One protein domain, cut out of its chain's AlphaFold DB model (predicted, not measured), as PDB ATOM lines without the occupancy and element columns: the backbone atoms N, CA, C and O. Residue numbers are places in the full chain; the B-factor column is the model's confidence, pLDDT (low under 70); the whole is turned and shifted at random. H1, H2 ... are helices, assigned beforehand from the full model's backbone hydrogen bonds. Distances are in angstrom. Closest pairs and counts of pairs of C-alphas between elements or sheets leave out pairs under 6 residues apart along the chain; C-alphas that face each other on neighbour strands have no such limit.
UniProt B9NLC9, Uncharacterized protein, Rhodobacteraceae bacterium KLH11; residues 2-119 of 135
ATOM      1  N   ILE A   2     -35.532  -8.225  22.077       66.81
ATOM      2  CA  ILE A   2     -35.974  -9.645  22.104       66.81
ATOM      3  C   ILE A   2     -37.474  -9.770  21.809       66.81
ATOM      4  O   ILE A   2     -37.868 -10.553  20.957       66.81
ATOM      5  N   GLU A   3     -38.307  -8.983  22.497       67.56
ATOM      6  CA  GLU A   3     -39.773  -9.085  22.433       67.56
ATOM      7  C   GLU A   3     -40.292  -9.080  20.988       67.56
ATOM      8  O   GLU A   3     -41.045  -9.964  20.607       67.56
ATOM      9  N   VAL A   4     -39.805  -8.161  20.148       70.12
ATOM     10  CA  VAL A   4     -40.175  -8.083  18.726       70.12
ATOM     11  C   VAL A   4     -39.727  -9.318  17.943       70.12
ATOM     12  O   VAL A   4     -40.513  -9.856  17.172       70.12
ATOM     13  N   ALA A   5     -38.491  -9.786  18.143       71.75
ATOM     14  CA  ALA A   5     -37.954 -10.943  17.427       71.75
ATOM     15  C   ALA A   5     -38.711 -12.233  17.775       71.75
ATOM     16  O   ALA A   5     -38.972 -13.052  16.899       71.75
ATOM     17  N   VAL A   6     -39.119 -12.390  19.036       72.69
ATOM     18  CA  VAL A   6     -39.883 -13.564  19.457       72.69
ATOM     19  C   VAL A   6     -41.360 -13.439  19.085       72.69
ATOM     20  O   VAL A   6     -41.933 -14.386  18.553       72.69
ATOM     21  N   ILE A   7     -41.976 -12.263  19.262       72.12
ATOM     22  CA  ILE A   7     -43.334 -11.998  18.758       72.12
ATOM     23  C   ILE A   7     -43.397 -12.262  17.256       72.12
ATOM     24  O   ILE A   7     -44.398 -12.782  16.787       72.12
ATOM     25  N   GLN A   8     -42.339 -11.974  16.497       71.00
ATOM     26  CA  GLN A   8     -42.286 -12.287  15.073       71.00
ATOM     27  C   GLN A   8     -42.385 -13.798  14.799       71.00
ATOM     28  O   GLN A   8     -43.006 -14.179  13.812       71.00
ATOM     29  N   ILE A   9     -41.814 -14.663  15.644       69.50
ATOM     30  CA  ILE A   9     -41.946 -16.124  15.507       69.50
ATOM     31  C   ILE A   9     -43.414 -16.533  15.695       69.50
ATOM     32  O   ILE A   9     -43.964 -17.231  14.845       69.50
ATOM     33  N   PHE A  10     -44.078 -16.015  16.731       67.88
ATOM     34  CA  PHE A  10     -45.506 -16.257  16.969       67.88
ATOM     35  C   PHE A  10     -46.404 -15.649  15.884       67.88
ATOM     36  O   PHE A  10     -47.320 -16.302  15.402       67.88
ATOM     37  N   TYR A  11     -46.100 -14.438  15.419       65.81
ATOM     38  CA  TYR A  11     -46.816 -13.775  14.330       65.81
ATOM     39  C   TYR A  11     -46.731 -14.576  13.026       65.81
ATOM     40  O   TYR A  11     -47.725 -14.695  12.312       65.81
ATOM     41  N   ARG A  12     -45.565 -15.163  12.718       66.19
ATOM     42  CA  ARG A  12     -45.394 -16.072  11.572       66.19
ATOM     43  C   ARG A  12     -46.199 -17.362  11.736       66.19
ATOM     44  O   ARG A  12     -46.740 -17.837  10.744       66.19
ATOM     45  N   ALA A  13     -46.287 -17.896  12.956       62.78
ATOM     46  CA  ALA A  13     -47.091 -19.081  13.260       62.78
ATOM     47  C   ALA A  13     -48.595 -18.819  13.071       62.78
ATOM     48  O   ALA A  13     -49.273 -19.630  12.447       62.78
ATOM     49  N   GLN A  14     -49.083 -17.668  13.547       57.59
ATOM     50  CA  GLN A  14     -50.497 -17.273  13.502       57.59
ATOM     51  C   GLN A  14     -50.982 -16.903  12.091       57.59
ATOM     52  O   GLN A  14     -52.109 -17.213  11.732       57.59
ATOM     53  N   ASN A  15     -50.150 -16.253  11.270       57.34
ATOM     54  CA  ASN A  15     -50.608 -15.652  10.007       57.34
ATOM     55  C   ASN A  15     -50.322 -16.488   8.739       57.34
ATOM     56  O   ASN A  15     -50.347 -15.925   7.653       57.34
ATOM     57  N   TYR A  16     -50.051 -17.801   8.848       52.41
ATOM     58  CA  TYR A  16     -49.865 -18.734   7.709       52.41
ATOM     59  C   TYR A  16     -49.102 -18.135   6.504       52.41
ATOM     60  O   TYR A  16     -49.609 -18.032   5.386       52.41
ATOM     61  N   ASN A  17     -47.843 -17.754   6.711       57.38
ATOM     62  CA  ASN A  17     -46.987 -17.313   5.607       57.38
ATOM     63  C   ASN A  17     -46.380 -18.530   4.879       57.38
ATOM     64  O   ASN A  17     -46.107 -19.543   5.522       57.38
ATOM     65  N   LEU A  18     -46.100 -18.397   3.570       49.06
ATOM     66  CA  LEU A  18     -45.507 -19.397   2.639       49.06
ATOM     67  C   LEU A  18     -44.344 -20.255   3.191       49.06
ATOM     68  O   LEU A  18     -44.008 -21.291   2.632       49.06
ATOM     69  N   GLU A  19     -43.710 -19.800   4.262       55.41
ATOM     70  CA  GLU A  19     -42.514 -20.346   4.894       55.41
ATOM     71  C   GLU A  19     -42.772 -21.336   6.043       55.41
ATOM     72  O   GLU A  19     -41.837 -22.024   6.456       55.41
ATOM     73  N   GLY A  20     -44.000 -21.399   6.578       53.22
ATOM     74  CA  GLY A  20     -44.319 -22.169   7.785       53.22
ATOM     75  C   GLY A  20     -43.481 -21.776   9.017       53.22
ATOM     76  O   GLY A  20     -42.685 -20.828   8.996       53.22
ATOM     77  N   VAL A  21     -43.648 -22.515  10.119       54.69
ATOM     78  CA  VAL A  21     -42.735 -22.468  11.275       54.69
ATOM     79  C   VAL A  21     -42.181 -23.877  11.494       54.69
ATOM     80  O   VAL A  21     -42.860 -24.710  12.091       54.69
ATOM     81  N   PRO A  22     -40.984 -24.189  10.967       53.00
ATOM     82  CA  PRO A  22     -40.387 -25.502  11.172       53.00
ATOM     83  C   PRO A  22     -40.142 -25.738  12.672       53.00
ATOM     84  O   PRO A  22     -39.663 -24.837  13.361       53.00
ATOM     85  N   ASN A  23     -40.447 -26.953  13.146       57.12
ATOM     86  CA  ASN A  23     -40.318 -27.427  14.537       57.12
ATOM     87  C   ASN A  23     -41.461 -27.071  15.517       57.12
ATOM     88  O   ASN A  23     -41.251 -27.147  16.725       57.12
ATOM     89  N   VAL A  24     -42.665 -26.728  15.042       58.09
ATOM     90  CA  VAL A  24     -43.876 -26.583  15.883       58.09
ATOM     91  C   VAL A  24     -44.991 -27.473  15.322       58.09
ATOM     92  O   VAL A  24     -45.156 -27.536  14.104       58.09
ATOM     93  N   SER A  25     -45.718 -28.193  16.186       64.56
ATOM     94  CA  SER A  25     -46.827 -29.066  15.771       64.56
ATOM     95  C   SER A  25     -48.062 -28.252  15.349       64.56
ATOM     96  O   SER A  25     -48.227 -27.101  15.756       64.56
ATOM     97  N   GLU A  26     -48.946 -28.827  14.530       58.72
ATOM     98  CA  GLU A  26     -50.138 -28.119  14.029       58.72
ATOM     99  C   GLU A  26     -51.182 -27.856  15.131       58.72
ATOM    100  O   GLU A  26     -51.830 -26.811  15.137       58.72
ATOM    101  N   GLU A  27     -51.297 -28.763  16.104       64.50
ATOM    102  CA  GLU A  27     -52.174 -28.622  17.278       64.50
ATOM    103  C   GLU A  27     -51.709 -27.468  18.176       64.50
ATOM    104  O   GLU A  27     -52.494 -26.635  18.627       64.50
ATOM    105  N   ASP A  28     -50.397 -27.360  18.356       63.12
ATOM    106  CA  ASP A  28     -49.771 -26.262  19.078       63.12
ATOM    107  C   ASP A  28     -49.908 -24.920  18.361       63.12
ATOM    108  O   ASP A  28     -50.044 -23.874  18.997       63.12
ATOM    109  N   ARG A  29     -49.918 -24.949  17.027       61.44
ATOM    110  CA  ARG A  29     -50.129 -23.775  16.182       61.44
ATOM    111  C   ARG A  29     -51.520 -23.166  16.389       61.44
ATOM    112  O   ARG A  29     -51.620 -21.944  16.475       61.44
ATOM    113  N   GLN A  30     -52.558 -23.998  16.511       59.84
ATOM    114  CA  GLN A  30     -53.941 -23.560  16.743       59.84
ATOM    115  C   GLN A  30     -54.138 -22.938  18.134       59.84
ATOM    116  O   GLN A  30     -54.777 -21.898  18.259       59.84
ATOM    117  N   GLU A  31     -53.525 -23.494  19.183       62.59
ATOM    118  CA  GLU A  31     -53.673 -22.963  20.551       62.59
ATOM    119  C   GLU A  31     -53.055 -21.557  20.727       62.59
ATOM    120  O   GLU A  31     -53.488 -20.756  21.563       62.59
ATOM    121  N   ILE A  32     -52.027 -21.242  19.932       58.41
ATOM    122  CA  ILE A  32     -51.349 -19.938  19.912       58.41
ATOM    123  C   ILE A  32     -52.242 -18.845  19.295       58.41
ATOM    124  O   ILE A  32     -52.081 -17.667  19.626       58.41
ATOM    125  N   GLU A  33     -53.157 -19.199  18.394       49.50
ATOM    126  CA  GLU A  33     -53.969 -18.267  17.600       49.50
ATOM    127  C   GLU A  33     -55.035 -17.527  18.435       49.50
ATOM    128  O   GLU A  33     -55.328 -16.362  18.173       49.50
ATOM    129  N   GLU A  34     -55.552 -18.144  19.501       50.81
ATOM    130  CA  GLU A  34     -56.792 -17.703  20.166       50.81
ATOM    131  C   GLU A  34     -56.609 -16.793  21.405       50.81
ATOM    132  O   GLU A  34     -57.587 -16.370  22.024       50.81
ATOM    133  N   LYS A  35     -55.377 -16.457  21.813       48.75
ATOM    134  CA  LYS A  35     -55.101 -15.854  23.139       48.75
ATOM    135  C   LYS A  35     -54.681 -14.368  23.103       48.75
ATOM    136  O   LYS A  35     -53.680 -14.000  22.491       48.75
ATOM    137  N   GLN A  36     -55.378 -13.506  23.862       43.44
ATOM    138  CA  GLN A  36     -55.040 -12.081  24.074       43.44
ATOM    139  C   GLN A  36     -54.401 -11.862  25.465       43.44
ATOM    140  O   GLN A  36     -55.083 -12.006  26.476       43.44
ATOM    141  N   ILE A  37     -53.088 -11.579  25.547       49.53
ATOM    142  CA  ILE A  37     -52.332 -11.652  26.821       49.53
ATOM    143  C   ILE A  37     -51.215 -10.582  26.927       49.53
ATOM    144  O   ILE A  37     -50.838 -10.002  25.909       49.53
ATOM    145  N   ASP A  38     -50.691 -10.319  28.146       65.00
ATOM    146  CA  ASP A  38     -49.360  -9.720  28.407       65.00
ATOM    147  C   ASP A  38     -48.337 -10.414  27.504       65.00
ATOM    148  O   ASP A  38     -47.839 -11.508  27.798       65.00
ATOM    149  N   LYS A  39     -48.117  -9.786  26.345       68.56
ATOM    150  CA  LYS A  39     -47.586 -10.466  25.168       68.56
ATOM    151  C   LYS A  39     -46.231 -11.066  25.470       68.56
ATOM    152  O   LYS A  39     -45.975 -12.175  25.028       68.56
ATOM    153  N   PHE A  40     -45.397 -10.401  26.271       76.38
ATOM    154  CA  PHE A  40     -44.066 -10.919  26.551       76.38
ATOM    155  C   PHE A  40     -44.065 -12.086  27.547       76.38
ATOM    156  O   PHE A  40     -43.306 -13.027  27.353       76.38
ATOM    157  N   ALA A  41     -44.927 -12.076  28.571       81.75
ATOM    158  CA  ALA A  41     -45.043 -13.206  29.500       81.75
ATOM    159  C   ALA A  41     -45.458 -14.482  28.762       81.75
ATOM    160  O   ALA A  41     -44.813 -15.515  28.889       81.75
ATOM    161  N   VAL A  42     -46.473 -14.362  27.910       80.38
ATOM    162  CA  VAL A  42     -46.987 -15.491  27.127       80.38
ATOM    163  C   VAL A  42     -46.036 -15.956  26.061       80.38
ATOM    164  O   VAL A  42     -45.912 -17.148  25.821       80.38
ATOM    165  N   VAL A  43     -45.327 -15.021  25.447       79.44
ATOM    166  CA  VAL A  43     -44.231 -15.342  24.549       79.44
ATOM    167  C   VAL A  43     -43.178 -16.191  25.269       79.44
ATOM    168  O   VAL A  43     -42.776 -17.211  24.723       79.44
ATOM    169  N   ILE A  44     -42.766 -15.838  26.493       87.56
ATOM    170  CA  ILE A  44     -41.787 -16.625  27.268       87.56
ATOM    171  C   ILE A  44     -42.351 -18.000  27.643       87.56
ATOM    172  O   ILE A  44     -41.658 -19.004  27.486       87.56
ATOM    173  N   ASP A  45     -43.601 -18.062  28.097       86.38
ATOM    174  CA  ASP A  45     -44.230 -19.323  28.500       86.38
ATOM    175  C   ASP A  45     -44.412 -20.274  27.309       86.38
ATOM    176  O   ASP A  45     -44.144 -21.468  27.425       86.38
ATOM    177  N   ASN A  46     -44.765 -19.749  26.135       79.88
ATOM    178  CA  ASN A  46     -44.823 -20.540  24.911       79.88
ATOM    179  C   ASN A  46     -43.428 -20.961  24.431       79.88
ATOM    180  O   ASN A  46     -43.257 -22.099  24.009       79.88
ATOM    181  N   LEU A  47     -42.411 -20.091  24.518       84.44
ATOM    182  CA  LEU A  47     -41.033 -20.491  24.213       84.44
ATOM    183  C   LEU A  47     -40.601 -21.689  25.071       84.44
ATOM    184  O   LEU A  47     -39.980 -22.608  24.542       84.44
ATOM    185  N   ARG A  48     -40.964 -21.681  26.363       88.25
ATOM    186  CA  ARG A  48     -40.718 -22.783  27.304       88.25
ATOM    187  C   ARG A  48     -41.507 -24.033  26.933       88.25
ATOM    188  O   ARG A  48     -40.925 -25.108  26.892       88.25
ATOM    189  N   LYS A  49     -42.804 -23.896  26.636       85.50
ATOM    190  CA  LYS A  49     -43.666 -25.009  26.201       85.50
ATOM    191  C   LYS A  49     -43.086 -25.729  24.977       85.50
ATOM    192  O   LYS A  49     -43.145 -26.948  24.908       85.50
ATOM    193  N   TYR A  50     -42.516 -24.975  24.037       80.31
ATOM    194  CA  TYR A  50     -41.971 -25.497  22.779       80.31
ATOM    195  C   TYR A  50     -40.470 -25.753  22.791       80.31
ATOM    196  O   TYR A  50     -39.893 -25.996  21.732       80.31
ATOM    197  N   HIS A  51     -39.832 -25.693  23.961       83.69
ATOM    198  CA  HIS A  51     -38.411 -25.990  24.117       83.69
ATOM    199  C   HIS A  51     -37.498 -25.176  23.178       83.69
ATOM    200  O   HIS A  51     -36.422 -25.624  22.780       83.69
ATOM    201  N   ILE A  52     -37.922 -23.962  22.797       82.19
ATOM    202  CA  ILE A  52     -37.278 -23.174  21.733       82.19
ATOM    203  C   ILE A  52     -35.867 -22.747  22.135       82.19
ATOM    204  O   ILE A  52     -34.976 -22.675  21.295       82.19
ATOM    205  N   LEU A  53     -35.653 -22.461  23.419       88.12
ATOM    206  CA  LEU A  53     -34.387 -21.954  23.946       88.12
ATOM    207  C   LEU A  53     -33.651 -22.972  24.824       88.12
ATOM    208  O   LEU A  53     -32.676 -22.601  25.466       88.12
ATOM    209  N   ASP A  54     -34.065 -24.240  24.855       87.62
ATOM    210  CA  ASP A  54     -33.494 -25.241  25.775       87.62
ATOM    211  C   ASP A  54     -31.986 -25.454  25.561       87.62
ATOM    212  O   ASP A  54     -31.243 -25.701  26.511       87.62
ATOM    213  N   GLY A  55     -31.501 -25.245  24.332       86.56
ATOM    214  CA  GLY A  55     -30.071 -25.247  24.007       86.56
ATOM    215  C   GLY A  55     -29.257 -24.121  24.663       86.56
ATOM    216  O   GLY A  55     -28.030 -24.145  24.600       86.56
ATOM    217  N   MET A  56     -29.901 -23.138  25.301       87.75
ATOM    218  CA  MET A  56     -29.250 -22.003  25.966       87.75
ATOM    219  C   MET A  56     -28.997 -22.215  27.468       87.75
ATOM    220  O   MET A  56     -28.330 -21.375  28.082       87.75
ATOM    221  N   GLY A  57     -29.495 -23.314  28.045       87.81
ATOM    222  CA  GLY A  57     -29.364 -23.661  29.463       87.81
ATOM    223  C   GLY A  57     -30.690 -23.626  30.230       87.81
ATOM    224  O   GLY A  57     -31.649 -22.983  29.809       87.81
ATOM    225  N   ALA A  58     -30.734 -24.314  31.377       84.38
ATOM    226  CA  ALA A  58     -31.964 -24.544  32.148       84.38
ATOM    227  C   ALA A  58     -32.637 -23.253  32.655       84.38
ATOM    228  O   ALA A  58     -33.863 -23.186  32.736       84.38
ATOM    229  N   ASP A  59     -31.847 -22.212  32.929       90.31
ATOM    230  CA  ASP A  59     -32.324 -20.989  33.582       90.31
ATOM    231  C   ASP A  59     -32.847 -19.923  32.595       90.31
ATOM    232  O   ASP A  59     -33.372 -18.890  33.011       90.31
ATOM    233  N   ILE A  60     -32.753 -20.151  31.275       93.81
ATOM    234  CA  ILE A  60     -32.994 -19.109  30.256       93.81
ATOM    235  C   ILE A  60     -34.390 -18.480  30.337       93.81
ATOM    236  O   ILE A  60     -34.565 -17.273  30.168       93.81
ATOM    237  N   TYR A  61     -35.408 -19.285  30.616       91.44
ATOM    238  CA  TYR A  61     -36.781 -18.801  30.708       91.44
ATOM    239  C   TYR A  61     -37.023 -18.000  31.991       91.44
ATOM    240  O   TYR A  61     -37.805 -17.046  31.982       91.44
ATOM    241  N   ASP A  62     -36.332 -18.346  33.079       91.44
ATOM    242  CA  ASP A  62     -36.400 -17.594  34.334       91.44
ATOM    243  C   ASP A  62     -35.645 -16.266  34.214       91.44
ATOM    244  O   ASP A  62     -36.134 -15.225  34.674       91.44
ATOM    245  N   ASP A  63     -34.523 -16.265  33.495       91.19
ATOM    246  CA  ASP A  63     -33.794 -15.060  33.102       91.19
ATOM    247  C   ASP A  63     -34.662 -14.132  32.236       91.19
ATOM    248  O   ASP A  63     -34.731 -12.923  32.486       91.19
ATOM    249  N   LEU A  64     -35.405 -14.675  31.267       90.06
ATOM    250  CA  LEU A  64     -36.335 -13.899  30.440       90.06
ATOM    251  C   LEU A  64     -37.518 -13.343  31.242       90.06
ATOM    252  O   LEU A  64     -37.891 -12.181  31.056       90.06
ATOM    253  N   HIS A  65     -38.090 -14.117  32.172       89.31
ATOM    254  CA  HIS A  65     -39.135 -13.618  33.076       89.31
ATOM    255  C   HIS A  65     -38.606 -12.534  34.018       89.31
ATOM    256  O   HIS A  65     -39.313 -11.567  34.320       89.31
ATOM    257  N   THR A  66     -37.352 -12.647  34.446       88.12
ATOM    258  CA  THR A  66     -36.657 -11.619  35.228       88.12
ATOM    259  C   THR A  66     -36.449 -10.349  34.400       88.12
ATOM    260  O   THR A  66     -36.776  -9.251  34.857       88.12
ATOM    261  N   LEU A  67     -36.015 -10.480  33.143       87.50
ATOM    262  CA  LEU A  67     -35.884  -9.361  32.212       87.50
ATOM    263  C   LEU A  67     -37.238  -8.687  31.937       87.50
ATOM    264  O   LEU A  67     -37.314  -7.457  31.942       87.50
ATOM    265  N   ARG A  68     -38.319  -9.461  31.767       85.31
ATOM    266  CA  ARG A  68     -39.690  -8.943  31.614       85.31
ATOM    267  C   ARG A  68     -40.092  -8.064  32.796       85.31
ATOM    268  O   ARG A  68     -40.624  -6.975  32.585       85.31
ATOM    269  N   LYS A  69     -39.815  -8.498  34.030       80.38
ATOM    270  CA  LYS A  69     -40.107  -7.716  35.245       80.38
ATOM    271  C   LYS A  69     -39.357  -6.380  35.245       80.38
ATOM    272  O   LYS A  69     -39.975  -5.347  35.493       80.38
ATOM    273  N   TYR A  70     -38.065  -6.376  34.904       78.56
ATOM    274  CA  TYR A  70     -37.294  -5.130  34.788       78.56
ATOM    275  C   TYR A  70     -37.806  -4.222  33.662       78.56
ATOM    276  O   TYR A  70     -37.970  -3.024  33.872       78.56
ATOM    277  N   ARG A  71     -38.132  -4.783  32.491       77.94
ATOM    278  CA  ARG A  71     -38.702  -4.046  31.351       77.94
ATOM    279  C   ARG A  71     -40.032  -3.396  31.711       77.94
ATOM    280  O   ARG A  71     -40.236  -2.234  31.381       77.94
ATOM    281  N   ASN A  72     -40.923  -4.113  32.395       71.62
ATOM    282  CA  ASN A  72     -42.224  -3.583  32.801       71.62
ATOM    283  C   ASN A  72     -42.093  -2.442  33.822       71.62
ATOM    284  O   ASN A  72     -42.900  -1.521  33.769       71.62
ATOM    285  N   LYS A  73     -41.053  -2.448  34.672       71.06
ATOM    286  CA  LYS A  73     -40.725  -1.322  35.565       71.06
ATOM    287  C   LYS A  73     -40.325  -0.052  34.796       71.06
ATOM    288  O   LYS A  73     -40.690   1.035  35.214       71.06
ATOM    289  N   ILE A  74     -39.606  -0.193  33.676       68.94
ATOM    290  CA  ILE A  74     -39.232   0.934  32.799       68.94
ATOM    291  C   ILE A  74     -40.439   1.412  31.977       68.94
ATOM    292  O   ILE A  74     -40.707   2.605  31.884       68.94
ATOM    293  N   HIS A  75     -41.148   0.477  31.333       59.56
ATOM    294  CA  HIS A  75     -42.196   0.781  30.351       59.56
ATOM    295  C   HIS A  75     -43.485   1.303  30.965       59.56
ATOM    296  O   HIS A  75     -44.178   2.107  30.346       59.56
ATOM    297  N   ILE A  76     -43.831   0.814  32.147       54.72
ATOM    298  CA  ILE A  76     -44.958   1.325  32.893       54.72
ATOM    299  C   ILE A  76     -44.335   1.983  34.110       54.72
ATOM    300  O   ILE A  76     -43.865   1.285  35.004       54.72
ATOM    301  N   GLN A  77     -44.314   3.319  34.139       49.88
ATOM    302  CA  GLN A  77     -43.888   4.146  35.282       49.88
ATOM    303  C   GLN A  77     -44.834   3.974  36.493       49.88
ATOM    304  O   GLN A  77     -45.212   4.920  37.182       49.88
ATOM    305  N   LEU A  78     -45.315   2.759  36.719       44.94
ATOM    306  CA  LEU A  78     -46.286   2.431  37.726       44.94
ATOM    307  C   LEU A  78     -45.605   2.443  39.088       44.94
ATOM    308  O   LEU A  78     -44.587   1.795  39.321       44.94
ATOM    309  N   HIS A  79     -46.288   3.060  40.043       51.09
ATOM    310  CA  HIS A  79     -46.153   2.792  41.474       51.09
ATOM    311  C   HIS A  79     -46.576   1.350  41.843       51.09
ATOM    312  O   HIS A  79     -47.101   1.106  42.927       51.09
ATOM    313  N   VAL A  80     -46.397   0.382  40.940       47.88
ATOM    314  CA  VAL A  80     -46.759  -1.016  41.147       47.88
ATOM    315  C   VAL A  80     -45.559  -1.729  41.731       47.88
ATOM    316  O   VAL A  80     -44.480  -1.806  41.144       47.88
ATOM    317  N   ASN A  81     -45.768  -2.224  42.945       54.69
ATOM    318  CA  ASN A  81     -44.802  -3.011  43.677       54.69
ATOM    319  C   ASN A  81     -44.589  -4.338  42.934       54.69
ATOM    320  O   ASN A  81     -45.453  -5.213  42.966       54.69
ATOM    321  N   ILE A  82     -43.466  -4.477  42.229       63.53
ATOM    322  CA  ILE A  82     -43.070  -5.757  41.642       63.53
ATOM    323  C   ILE A  82     -42.407  -6.568  42.762       63.53
ATOM    324  O   ILE A  82     -41.399  -6.110  43.311       63.53
ATOM    325  N   PRO A  83     -42.923  -7.763  43.109       63.75
ATOM    326  CA  PRO A  83     -42.324  -8.592  44.147       63.75
ATOM    327  C   PRO A  83     -40.830  -8.811  43.884       63.75
ATOM    328  O   PRO A  83     -40.435  -9.164  42.770       63.75
ATOM    329  N   ASN A  84     -40.010  -8.605  44.917       69.50
ATOM    330  CA  ASN A  84     -38.550  -8.762  44.894       69.50
ATOM    331  C   ASN A  84     -37.781  -7.775  43.990       69.50
ATOM    332  O   ASN A  84     -36.614  -8.012  43.679       69.50
ATOM    333  N   VAL A  85     -38.386  -6.651  43.591       69.56
ATOM    334  CA  VAL A  85     -37.698  -5.576  42.856       69.56
ATOM    335  C   VAL A  85     -37.763  -4.284  43.664       69.56
ATOM    336  O   VAL A  85     -38.838  -3.805  44.015       69.56
ATOM    337  N   HIS A  86     -36.598  -3.706  43.966       71.06
ATOM    338  CA  HIS A  86     -36.504  -2.499  44.787       71.06
ATOM    339  C   HIS A  86     -37.233  -1.310  44.129       71.06
ATOM    340  O   HIS A  86     -37.299  -1.209  42.902       71.06
ATOM    341  N   ARG A  87     -37.805  -0.401  44.931       67.75
ATOM    342  CA  ARG A  87     -38.521   0.777  44.408       67.75
ATOM    343  C   ARG A  87     -37.571   1.764  43.732       67.75
ATOM    344  O   ARG A  87     -37.827   2.117  42.588       67.75
ATOM    345  N   ASP A  88     -36.499   2.134  44.430       70.88
ATOM    346  CA  ASP A  88     -35.394   2.960  43.920       70.88
ATOM    347  C   ASP A  88     -34.770   2.329  42.670       70.88
ATOM    348  O   ASP A  88     -34.287   1.193  42.717       70.88
ATOM    349  N   GLU A  89     -34.834   3.062  41.564       71.38
ATOM    350  CA  GLU A  89     -34.372   2.636  40.249       71.38
ATOM    351  C   GLU A  89     -32.850   2.547  40.163       71.38
ATOM    352  O   GLU A  89     -32.359   1.626  39.514       71.38
ATOM    353  N   ASP A  90     -32.100   3.364  40.907       72.56
ATOM    354  CA  ASP A  90     -30.630   3.310  40.920       72.56
ATOM    355  C   ASP A  90     -30.118   1.991  41.518       72.56
ATOM    356  O   ASP A  90     -29.086   1.446  41.121       72.56
ATOM    357  N   ARG A  91     -30.892   1.409  42.440       74.69
ATOM    358  CA  ARG A  91     -30.622   0.082  43.019       74.69
ATOM    359  C   ARG A  91     -31.081  -1.069  42.125       74.69
ATOM    360  O   ARG A  91     -30.711  -2.223  42.360       74.69
ATOM    361  N   VAL A  92     -31.901  -0.784  41.116       75.19
ATOM    362  CA  VAL A  92     -32.431  -1.778  40.177       75.19
ATOM    363  C   VAL A  92     -31.655  -1.795  38.866       75.19
ATOM    364  O   VAL A  92     -31.346  -2.879  38.384       75.19
ATOM    365  N   PHE A  93     -31.289  -0.645  38.313       81.88
ATOM    366  CA  PHE A  93     -30.595  -0.518  37.031       81.88
ATOM    367  C   PHE A  93     -29.101  -0.265  37.224       81.88
ATOM    368  O   PHE A  93     -28.506   0.639  36.643       81.88
ATOM    369  N   THR A  94     -28.474  -1.097  38.053       86.38
ATOM    370  CA  THR A  94     -27.024  -1.046  38.239       86.38
ATOM    371  C   THR A  94     -26.304  -1.410  36.941       86.38
ATOM    372  O   THR A  94     -26.808  -2.189  36.130       86.38
ATOM    373  N   ASN A  95     -25.066  -0.938  36.773       88.00
ATOM    374  CA  ASN A  95     -24.234  -1.291  35.615       88.00
ATOM    375  C   ASN A  95     -24.142  -2.806  35.382       88.00
ATOM    376  O   ASN A  95     -24.151  -3.257  34.238       88.00
ATOM    377  N   ALA A  96     -24.079  -3.598  36.456       87.62
ATOM    378  CA  ALA A  96     -24.057  -5.054  36.367       87.62
ATOM    379  C   ALA A  96     -25.356  -5.610  35.761       87.62
ATOM    380  O   ALA A  96     -25.298  -6.425  34.844       87.62
ATOM    381  N   LYS A  97     -26.520  -5.134  36.217       84.56
ATOM    382  CA  LYS A  97     -27.827  -5.574  35.703       84.56
ATOM    383  C   LYS A  97     -28.078  -5.102  34.277       84.56
ATOM    384  O   LYS A  97     -28.598  -5.870  33.474       84.56
ATOM    385  N   THR A  98     -27.654  -3.890  33.937       86.25
ATOM    386  CA  THR A  98     -27.737  -3.376  32.565       86.25
ATOM    387  C   THR A  98     -26.866  -4.200  31.620       86.25
ATOM    388  O   THR A  98     -27.337  -4.607  30.561       86.25
ATOM    389  N   ARG A  99     -25.627  -4.527  32.013       89.69
ATOM    390  CA  ARG A  99     -24.752  -5.411  31.225       89.69
ATOM    391  C   ARG A  99     -25.338  -6.808  31.072       89.69
ATOM    392  O   ARG A  99     -25.385  -7.299  29.954       89.69
ATOM    393  N   TRP A 100     -25.830  -7.405  32.158       92.06
ATOM    394  CA  TRP A 100     -26.512  -8.701  32.110       92.06
ATOM    395  C   TRP A 100     -27.709  -8.675  31.152       92.06
ATOM    396  O   TRP A 100     -27.839  -9.552  30.308       92.06
ATOM    397  N   ALA A 101     -28.550  -7.639  31.213       88.25
ATOM    398  CA  ALA A 101     -29.711  -7.522  30.338       88.25
ATOM    399  C   ALA A 101     -29.311  -7.389  28.860       88.25
ATOM    400  O   ALA A 101     -29.958  -7.981  27.993       88.25
ATOM    401  N   VAL A 102     -28.258  -6.622  28.557       88.94
ATOM    402  CA  VAL A 102     -27.726  -6.478  27.192       88.94
ATOM    403  C   VAL A 102     -27.115  -7.789  26.700       88.94
ATOM    404  O   VAL A 102     -27.423  -8.202  25.583       88.94
ATOM    405  N   ASP A 103     -26.321  -8.465  27.530       90.25
ATOM    406  CA  ASP A 103     -25.724  -9.767  27.216       90.25
ATOM    407  C   ASP A 103     -26.799 -10.828  26.950       90.25
ATOM    408  O   ASP A 103     -26.778 -11.494  25.917       90.25
ATOM    409  N   LEU A 104     -27.819 -10.906  27.808       90.75
ATOM    410  CA  LEU A 104     -28.957 -11.801  27.622       90.75
ATOM    411  C   LEU A 104     -29.706 -11.500  26.314       90.75
ATOM    412  O   LEU A 104     -30.021 -12.421  25.561       90.75
ATOM    413  N   ASN A 105     -29.946 -10.217  25.996       89.00
ATOM    414  CA  ASN A 105     -30.523  -9.817  24.705       89.00
ATOM    415  C   ASN A 105     -29.671 -10.306  23.535       89.00
ATOM    416  O   ASN A 105     -30.204 -10.872  22.582       89.00
ATOM    417  N   TRP A 106     -28.362 -10.091  23.611       89.38
ATOM    418  CA  TRP A 106     -27.437 -10.488  22.566       89.38
ATOM    419  C   TRP A 106     -27.414 -12.004  22.363       89.38
ATOM    420  O   TRP A 106     -27.553 -12.474  21.233       89.38
ATOM    421  N   ARG A 107     -27.299 -12.773  23.449       90.75
ATOM    422  CA  ARG A 107     -27.265 -14.240  23.423       90.75
ATOM    423  C   ARG A 107     -28.537 -14.825  22.823       90.75
ATOM    424  O   ARG A 107     -28.444 -15.657  21.927       90.75
ATOM    425  N   VAL A 108     -29.708 -14.362  23.266       89.25
ATOM    426  CA  VAL A 108     -31.000 -14.856  22.756       89.25
ATOM    427  C   VAL A 108     -31.155 -14.527  21.279       89.25
ATOM    428  O   VAL A 108     -31.499 -15.396  20.486       89.25
ATOM    429  N   LEU A 109     -30.860 -13.290  20.874       88.88
ATOM    430  CA  LEU A 109     -30.974 -12.910  19.469       88.88
ATOM    431  C   LEU A 109     -29.967 -13.656  18.579       88.88
ATOM    432  O   LEU A 109     -30.309 -13.999  17.451       88.88
ATOM    433  N   SER A 110     -28.758 -13.925  19.080       88.00
ATOM    434  CA  SER A 110     -27.736 -14.691  18.354       88.00
ATOM    435  C   SER A 110     -28.195 -16.130  18.147       88.00
ATOM    436  O   SER A 110     -28.184 -16.620  17.022       88.00
ATOM    437  N   TYR A 111     -28.688 -16.762  19.213       88.75
ATOM    438  CA  TYR A 111     -29.228 -18.114  19.169       88.75
ATOM    439  C   TYR A 111     -30.410 -18.223  18.195       88.75
ATOM    440  O   TYR A 111     -30.449 -19.114  17.351       88.75
ATOM    441  N   LEU A 112     -31.351 -17.273  18.234       85.06
ATOM    442  CA  LEU A 112     -32.474 -17.247  17.293       85.06
ATOM    443  C   LEU A 112     -32.018 -17.039  15.843       85.06
ATOM    444  O   LEU A 112     -32.556 -17.669  14.936       85.06
ATOM    445  N   ALA A 113     -31.027 -16.176  15.610       84.38
ATOM    446  CA  ALA A 113     -30.468 -15.972  14.277       84.38
ATOM    447  C   ALA A 113     -29.785 -17.240  13.742       84.38
ATOM    448  O   ALA A 113     -29.891 -17.525  12.551       84.38
ATOM    449  N   GLU A 114     -29.122 -18.012  14.597       83.88
ATOM    450  CA  GLU A 114     -28.436 -19.248  14.220       83.88
ATOM    451  C   GLU A 114     -29.413 -20.408  13.980       83.88
ATOM    452  O   GLU A 114     -29.416 -21.006  12.904       83.88
ATOM    453  N   HIS A 115     -30.287 -20.688  14.947       83.12
ATOM    454  CA  HIS A 115     -31.128 -21.888  14.948       83.12
ATOM    455  C   HIS A 115     -32.480 -21.705  14.251       83.12
ATOM    456  O   HIS A 115     -33.051 -22.670  13.748       83.12
ATOM    457  N   TYR A 116     -32.986 -20.471  14.182       79.50
ATOM    458  CA  TYR A 116     -34.299 -20.145  13.610       79.50
ATOM    459  C   TYR A 116     -34.183 -19.196  12.411       79.50
ATOM    460  O   TYR A 116     -35.111 -18.447  12.079       79.50
ATOM    461  N   SER A 117     -33.033 -19.252  11.731       78.56
ATOM    462  CA  SER A 117     -32.806 -18.567  10.465       78.56
ATOM    463  C   SER A 117     -33.884 -18.913   9.442       78.56
ATOM    464  O   SER A 117     -34.316 -20.057   9.292       78.56
ATOM    465  N   ARG A 118     -34.309 -17.898   8.692       76.00
ATOM    466  CA  ARG A 118     -35.286 -18.067   7.617       76.00
ATOM    467  C   ARG A 118     -34.729 -18.988   6.511       76.00
ATOM    468  O   ARG A 118     -33.572 -18.807   6.118       76.00
ATOM    469  N   PRO A 119     -35.527 -19.941   5.988       75.88
ATOM    470  CA  PRO A 119     -35.098 -20.842   4.918       75.88
ATOM    471  C   PRO A 119     -34.586 -20.121   3.664       75.88
ATOM    472  O   PRO A 119     -35.010 -19.015   3.338       75.88
TER     473      PRO A 119
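What this domain is: This is residues 2 to 119 of the 135 residues of an uncharacterized protein of Rhodobacteraceae bacterium KLH11 (UniProt B9NLC9). One long helix, H5, runs along one side of an elongated body; across from it are H1 and the H3-H4 helical hairpin, with short H2 at the far end of H1. The printed part has 118 residues with five named helices, H1 to H5 in chain order; it is all helix and compact, radius of gyration of the C-alphas 15.7 A, spanning 47 by 29 by 22 A.

How they stand to each other: Start at H5, residues 95 to 115: it touches H1, residues 2 to 14, closest at C-alphas Asn 105 and Ile 2, 6.0 A. H1, the hub, touches H3, residues 39 to 49, at C-alphas Glu 3 and Phe 40, 6.2 A, and H2, residues 26 to 33, at Gln 14 and Glu 33, 5.5 A. H3 and H4, residues 60 to 75, run opposite ways at 1 degree, a shallow tilt. Every O i to N i+4 pair is within hydrogen-bond range except in H2, 3 of 4.

Where its parts are: Find C-alpha 95 at (-24.234, -1.291, 35.615); H5 runs 30.0 A to C-alpha 115 at (-31.128, -21.888, 14.948).

The domain as a whole: The printed part has no cut; the links H1 to H2 and H4 to H5 are long. Confidence is low, under 70, at residues 9 to 39 and 74 to 85, among others.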